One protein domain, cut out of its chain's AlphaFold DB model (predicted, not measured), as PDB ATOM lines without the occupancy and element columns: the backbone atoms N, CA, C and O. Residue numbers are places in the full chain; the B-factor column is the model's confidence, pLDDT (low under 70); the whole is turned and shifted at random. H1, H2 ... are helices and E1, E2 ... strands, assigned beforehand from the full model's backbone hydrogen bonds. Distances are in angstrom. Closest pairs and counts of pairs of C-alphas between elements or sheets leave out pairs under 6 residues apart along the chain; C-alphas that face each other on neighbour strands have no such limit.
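AT A GLANCE: This is residues 3 to 48 of the 53 residues of the protein "Very-short-patch-repair endonuclease" of Rhizobium sp. BK312 (UniProt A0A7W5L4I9). The picture is a narrow ribbon of two antiparallel strands, E1 and E2, with one longer helix, H2, over one of its faces, nearer to E1 than to E2, and the other face bare. The short helix H1 makes the turn from the end of E1 to H2, H2 runs back over the ribbon, and residues 32 to 43 then lead round to E2, where residues 39 to 40 add a short third piece along it. The printed part has 46 residues, with two named helices and two named strands in the order E1, H1, H2, E2; the sheet's order is E1 - E2, antiparallel, and the class is mixed, helices and strands. The whole is compact, with a radius of gyration of the C-alphas of 10.6 A, and its outline is only just elongated, spanning 30 by 20 by 16 A.

IN THESE COORDINATES: Start at C-alpha 3, at (214.402, 100.923, 166.280), and go along residues 3 to 7 to Val 8, where E1 begins. Find C-alpha 8 at (214.384, 90.881, 163.117); from there E1, residues 8 to 11, runs 10.2 A to the C-alpha of Phe 11. After Trp 12 comes H1, residues 13 to 18, which is 8.9 A from first to last C-alpha. Past Ala 19 look for Met 20, whose C-alpha is at (213.362, 74.363, 156.358): here H2 begins, residues 20 to 31, the longest helix, and it runs 16.7 A to Cys 31. Residues 32 to 43 hold no named element. Then E2, residues 44 to 47, runs 10.2 A and ends with C-alpha 47 at (217.141, 90.919, 167.458); Pro 48 is the last printed residue.

HOW THE PARTS SIT: Begin with the sheet of E1 and E2. Its two strands are antiparallel, with 176 degrees between their N-to-C directions. C-alphas 9 and 46 face each other at 4.5 A, and C-alphas 11 and 44 face each other at 5.0 A. Look at N 8 and O 47, 2.8 A apart, and at N 45 and O 10, 3.0 A apart: both pairs are within hydrogen-bond range. Residues 39 to 40, outside the named strands, pair antiparallel with residues 45 to 46 of E2. Now turn to H2: its residues 23 to 30 come near the sheet, with 7 pairs of C-alphas within 10 A for E1 and 3 for E2. The closest C-alphas of E1 and H2 are those of Phe 11 and Val 23, 7.7 A apart. H1 and H2 are close but not clearly touching, their closest C-alphas being those of Val 16 and Val 23, 6.4 A apart. The lines of these two helices stand at a steep tilt of 61 degrees, and they run opposite ways. H1 and E2 are apart. In the backbones of H1 and H2 you will find every O i to N i+4 pair within hydrogen-bond range.

THE WHOLE: The two C-alphas farthest apart are those of Glu 4 and Thr 18, at 31.6 A, while the first and last printed C-alphas, of Ala 3 and Pro 48, are 9.9 A apart. Residues 17 to 22 stand free, of which 20 to 22 belong to H2. The links from E1 to H1 and from H1 to H2 are tight, each of 1 residue, and the link from H2 to E2 is long, with 12 residues. The printed part has no cut. In the B-factor column the mean pLDDT of the printed part is 92.7, and residue 3 is the one printed residue under 70.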
ATOM      1  N   ALA A   3     214.771  99.612 165.734       69.31
ATOM      2  CA  ALA A   3     214.402 100.923 166.280       69.31
ATOM      3  C   ALA A   3     212.971 101.370 165.912       69.31
ATOM      4  O   ALA A   3     212.416 102.231 166.574       69.31
ATOM      5  N   GLU A   4     212.364 100.748 164.894       80.06
ATOM      6  CA  GLU A   4     211.001 101.042 164.424       80.06
ATOM      7  C   GLU A   4     209.970 100.064 165.026       80.06
ATOM      8  O   GLU A   4     208.882  99.893 164.486       80.06
ATOM      9  N   GLY A   5     210.338  99.342 166.092       85.62
ATOM     10  CA  GLY A   5     209.457  98.382 166.766       85.62
ATOM     11  C   GLY A   5     209.372  96.992 166.125       85.62
ATOM     12  O   GLY A   5     208.534  96.193 166.532       85.62
ATOM     13  N   TRP A   6     210.231  96.660 165.155       88.56
ATOM     14  CA  TRP A   6     210.209  95.347 164.497       88.56
ATOM     15  C   TRP A   6     211.253  94.392 165.063       88.56
ATOM     16  O   TRP A   6     212.443  94.707 165.086       88.56
ATOM     17  N   SER A   7     210.833  93.181 165.415       91.06
ATOM     18  CA  SER A   7     211.760  92.076 165.667       91.06
ATOM     19  C   SER A   7     212.351  91.576 164.347       91.06
ATOM     20  O   SER A   7     211.640  91.426 163.353       91.06
ATOM     21  N   VAL A   8     213.659  91.316 164.319       92.56
ATOM     22  CA  VAL A   8     214.384  90.881 163.117       92.56
ATOM     23  C   VAL A   8     215.064  89.544 163.379       92.56
ATOM     24  O   VAL A   8     215.966  89.451 164.210       92.56
ATOM     25  N   ALA A   9     214.680  88.525 162.611       94.50
ATOM     26  CA  ALA A   9     215.343  87.227 162.561       94.50
ATOM     27  C   ALA A   9     216.131  87.088 161.251       94.50
ATOM     28  O   ALA A   9     215.625  87.413 160.176       94.50
ATOM     29  N   ARG A  10     217.376  86.618 161.332       94.62
ATOM     30  CA  ARG A  10     218.230  86.312 160.181       94.62
ATOM     31  C   ARG A  10     218.666  84.861 160.242       94.62
ATOM     32  O   ARG A  10     219.215  84.424 161.250       94.62
ATOM     33  N   PHE A  11     218.481  84.188 159.119       94.75
ATOM     34  CA  PHE A  11     218.890  82.813 158.881       94.75
ATOM     35  C   PHE A  11     219.930  82.798 157.767       94.75
ATOM     36  O   PHE A  11     219.886  83.639 156.859       94.75
ATOM     37  N   TRP A  12     220.852  81.843 157.802       95.12
ATOM     38  CA  TRP A  12     221.645  81.543 156.620       95.12
ATOM     39  C   TRP A  12     220.760  80.952 155.521       95.12
ATOM     40  O   TRP A  12     219.868  80.147 155.778       95.12
ATOM     41  N   ASN A  13     221.036  81.325 154.269       93.81
ATOM     42  CA  ASN A  13     220.313  80.804 153.105       93.81
ATOM     43  C   ASN A  13     220.322  79.267 153.069       93.81
ATOM     44  O   ASN A  13     219.305  78.670 152.731       93.81
ATOM     45  N   ILE A  14     221.451  78.644 153.424       95.81
ATOM     46  CA  ILE A  14     221.589  77.192 153.339       95.81
ATOM     47  C   ILE A  14     220.612  76.491 154.281       95.81
ATOM     48  O   ILE A  14     219.987  75.526 153.864       95.81
ATOM     49  N   ASP A  15     220.385  77.029 155.481       93.62
ATOM     50  CA  ASP A  15     219.474  76.440 156.469       93.62
ATOM     51  C   ASP A  15     218.017  76.518 156.006       93.62
ATOM     52  O   ASP A  15     217.230  75.608 156.254       93.62
ATOM     53  N   VAL A  16     217.656  77.562 155.252       93.69
ATOM     54  CA  VAL A  16     216.330  77.664 154.621       93.69
ATOM     55  C   VAL A  16     216.129  76.563 153.576       93.69
ATOM     56  O   VAL A  16     215.013  76.082 153.401       93.69
ATOM     57  N   LEU A  17     217.199  76.142 152.897       96.38
ATOM     58  CA  LEU A  17     217.144  75.126 151.844       96.38
ATOM     59  C   LEU A  17     217.267  73.695 152.382       96.38
ATOM     60  O   LEU A  17     216.653  72.785 151.830       96.38
ATOM     61  N   THR A  18     218.062  73.479 153.432       97.12
ATOM     62  CA  THR A  18     218.407  72.136 153.933       97.12
ATOM     63  C   THR A  18     217.694  71.771 155.233       97.12
ATOM     64  O   THR A  18     217.510  70.588 155.510       97.12
ATOM     65  N   ALA A  19     217.262  72.765 156.012       95.38
ATOM     66  CA  ALA A  19     216.664  72.607 157.336       95.38
ATOM     67  C   ALA A  19     215.369  73.430 157.492       95.38
ATOM     68  O   ALA A  19     215.041  73.898 158.583       95.38
ATOM     69  N   MET A  20     214.599  73.572 156.405       96.19
ATOM     70  CA  MET A  20     213.362  74.363 156.358       96.19
ATOM     71  C   MET A  20     212.403  74.116 157.542       96.19
ATOM     72  O   MET A  20     211.924  75.104 158.097       96.19
ATOM     73  N   PRO A  21     212.133  72.867 157.992       97.56
ATOM     74  CA  PRO A  21     211.254  72.654 159.144       97.56
ATOM     75  C   PRO A  21     211.761  73.345 160.416       97.56
ATOM     76  O   PRO A  21     210.990  74.007 161.098       97.56
ATOM     77  N   ALA A  22     213.065  73.280 160.700       95.75
ATOM     78  CA  ALA A  22     213.652  73.919 161.879       95.75
ATOM     79  C   ALA A  22     213.590  75.455 161.804       95.75
ATOM     80  O   ALA A  22     213.351  76.126 162.812       95.75
ATOM     81  N   VAL A  23     213.757  76.020 160.602       95.75
ATOM     82  CA  VAL A  23     213.584  77.462 160.363       95.75
ATOM     83  C   VAL A  23     212.145  77.887 160.658       95.75
ATOM     84  O   VAL A  23     211.936  78.857 161.385       95.75
ATOM     85  N   LEU A  24     211.155  77.150 160.143       97.38
ATOM     86  CA  LEU A  24     209.739  77.449 160.374       97.38
ATOM     87  C   LEU A  24     209.368  77.347 161.857       97.38
ATOM     88  O   LEU A  24     208.733  78.262 162.378       97.38
ATOM     89  N   GLU A  25     209.832  76.310 162.556       97.06
ATOM     90  CA  GLU A  25     209.627  76.167 164.004       97.06
ATOM     91  C   GLU A  25     210.216  77.341 164.793       97.06
ATOM     92  O   GLU A  25     209.601  77.840 165.736       97.06
ATOM     93  N   THR A  26     211.383  77.838 164.377       95.62
ATOM     94  CA  THR A  26     212.013  79.011 164.999       95.62
ATOM     95  C   THR A  26     211.189  80.279 164.758       95.62
ATOM     96  O   THR A  26     211.014  81.084 165.673       95.62
ATOM     97  N   ILE A  27     210.645  80.458 163.551       95.38
ATOM     98  CA  ILE A  27     209.762  81.590 163.229       95.38
ATOM     99  C   ILE A  27     208.487  81.528 164.078       95.38
ATOM    100  O   ILE A  27     208.110  82.533 164.679       95.38
ATOM    101  N   VAL A  28     207.852  80.356 164.179       96.94
ATOM    102  CA  VAL A  28     206.668  80.159 165.028       96.94
ATOM    103  C   VAL A  28     207.003  80.447 166.492       96.94
ATOM    104  O   VAL A  28     206.266  81.177 167.149       96.94
ATOM    105  N   ALA A  29     208.153  79.979 166.989       95.25
ATOM    106  CA  ALA A  29     208.604  80.253 168.352       95.25
ATOM    107  C   ALA A  29     208.775  81.753 168.647       95.25
ATOM    108  O   ALA A  29     208.451  82.203 169.747       95.25
ATOM    109  N   ILE A  30     209.248  82.539 167.676       94.44
ATOM    110  CA  ILE A  30     209.320  84.003 167.795       94.44
ATOM    111  C   ILE A  30     207.912  84.604 167.862       94.44
ATOM    112  O   ILE A  30     207.642  85.423 168.739       94.44
ATOM    113  N   CYS A  31     207.008  84.193 166.967       93.69
ATOM    114  CA  CYS A  31     205.633  84.703 166.917       93.69
ATOM    115  C   CYS A  31     204.828  84.374 168.183       93.69
ATOM    116  O   CYS A  31     204.021  85.186 168.629       93.69
ATOM    117  N   GLU A  32     205.068  83.210 168.783       95.38
ATOM    118  CA  GLU A  32     204.447  82.789 170.043       95.38
ATOM    119  C   GLU A  32     205.089  83.435 171.281       95.38
ATOM    120  O   GLU A  32     204.657  83.180 172.403       95.38
ATOM    121  N   GLY A  33     206.134  84.253 171.112       91.06
ATOM    122  CA  GLY A  33     206.844  84.876 172.229       91.06
ATOM    123  C   GLY A  33     207.657  83.887 173.069       91.06
ATOM    124  O   GLY A  33     208.023  84.201 174.199       91.06
ATOM    125  N   ARG A  34     207.963  82.699 172.532       92.44
ATOM    126  CA  ARG A  34     208.880  81.733 173.163       92.44
ATOM    127  C   ARG A  34     210.342  82.153 173.023       92.44
ATOM    128  O   ARG A  34     211.168  81.736 173.829       92.44
ATOM    129  N   LEU A  35     210.659  82.981 172.025       90.38
ATOM    130  CA  LEU A  35     211.977  83.583 171.841       90.38
ATOM    131  C   LEU A  35     211.886  85.110 171.966       90.38
ATOM    132  O   LEU A  35     211.435  85.791 171.047       90.38
ATOM    133  N   THR A  36     212.309  85.644 173.112       88.25
ATOM    134  CA  THR A  36     212.212  87.079 173.447       88.25
ATOM    135  C   THR A  36     213.566  87.760 173.606       88.25
ATOM    136  O   THR A  36     213.649  88.984 173.526       88.25
ATOM    137  N   GLU A  37     214.630  86.987 173.806       89.88
ATOM    138  CA  GLU A  37     215.982  87.495 174.025       89.88
ATOM    139  C   GLU A  37     216.772  87.585 172.722       89.88
ATOM    140  O   GLU A  37     216.558  86.815 171.790       89.88
ATOM    141  N   ALA A  38     217.719  88.522 172.656       91.81
ATOM    142  CA  ALA A  38     218.600  88.631 171.504       91.81
ATOM    143  C   ALA A  38     219.513  87.398 171.396       91.81
ATOM    144  O   ALA A  38     220.176  87.014 172.357       91.81
ATOM    145  N   VAL A  39     219.596  86.824 170.196       94.25
ATOM    146  CA  VAL A  39     220.457  85.677 169.888       94.25
ATOM    147  C   VAL A  39     221.483  86.092 168.842       94.25
ATOM    148  O   VAL A  39     221.135  86.650 167.799       94.25
ATOM    149  N   ALA A  40     222.756  85.804 169.101       91.75
ATOM    150  CA  ALA A  40     223.861  86.088 168.190       91.75
ATOM    151  C   ALA A  40     224.691  84.823 167.928       91.75
ATOM    152  O   ALA A  40     225.844  84.726 168.344       91.75
ATOM    153  N   ALA A  41     224.096  83.853 167.232       91.19
ATOM    154  CA  ALA A  41     224.794  82.669 166.747       91.19
ATOM    155  C   ALA A  41     225.362  82.898 165.330       91.19
ATOM    156  O   ALA A  41     225.152  83.940 164.693       91.19
ATOM    157  N   ARG A  42     226.167  81.942 164.854       88.06
ATOM    158  CA  ARG A  42     226.858  82.036 163.555       88.06
ATOM    159  C   ARG A  42     225.891  81.861 162.378       88.06
ATOM    160  O   ARG A  42     226.018  82.547 161.366       88.06
ATOM    161  N   ASP A  43     224.970  80.931 162.547       87.12
ATOM    162  CA  ASP A  43     223.917  80.468 161.642       87.12
ATOM    163  C   ASP A  43     222.606  81.249 161.819       87.12
ATOM    164  O   ASP A  43     221.909  81.539 160.845       87.12
ATOM    165  N   PHE A  44     222.321  81.681 163.050       93.62
ATOM    166  CA  PHE A  44     221.092  82.385 163.392       93.62
ATOM    167  C   PHE A  44     221.334  83.657 164.211       93.62
ATOM    168  O   PHE A  44     222.053  83.664 165.211       93.62
ATOM    169  N   LYS A  45     220.681  84.754 163.815       95.00
ATOM    170  CA  LYS A  45     220.655  85.990 164.606       95.00
ATOM    171  C   LYS A  45     219.227  86.452 164.820       95.00
ATOM    172  O   LYS A  45     218.505  86.665 163.850       95.00
ATOM    173  N   PHE A  46     218.865  86.700 166.069       94.56
ATOM    174  CA  PHE A  46     217.585  87.283 166.436       94.56
ATOM    175  C   PHE A  46     217.796  88.559 167.235       94.56
ATOM    176  O   PHE A  46     218.549  88.588 168.205       94.56
ATOM    177  N   LEU A  47     217.140  89.626 166.798       93.38
ATOM    178  CA  LEU A  47     217.141  90.919 167.458       93.38
ATOM    179  C   LEU A  47     215.680  91.281 167.742       93.38
ATOM    180  O   LEU A  47     214.971  91.646 166.797       93.38
ATOM    181  N   PRO A  48     215.203  91.153 168.991       91.19
ATOM    182  CA  PRO A  48     213.847  91.553 169.337       91.19
ATOM    183  C   PRO A  48     213.671  93.062 169.132       91.19
ATOM    184  O   PRO A  48     214.636  93.833 169.206       91.19
TER     185      PRO A  48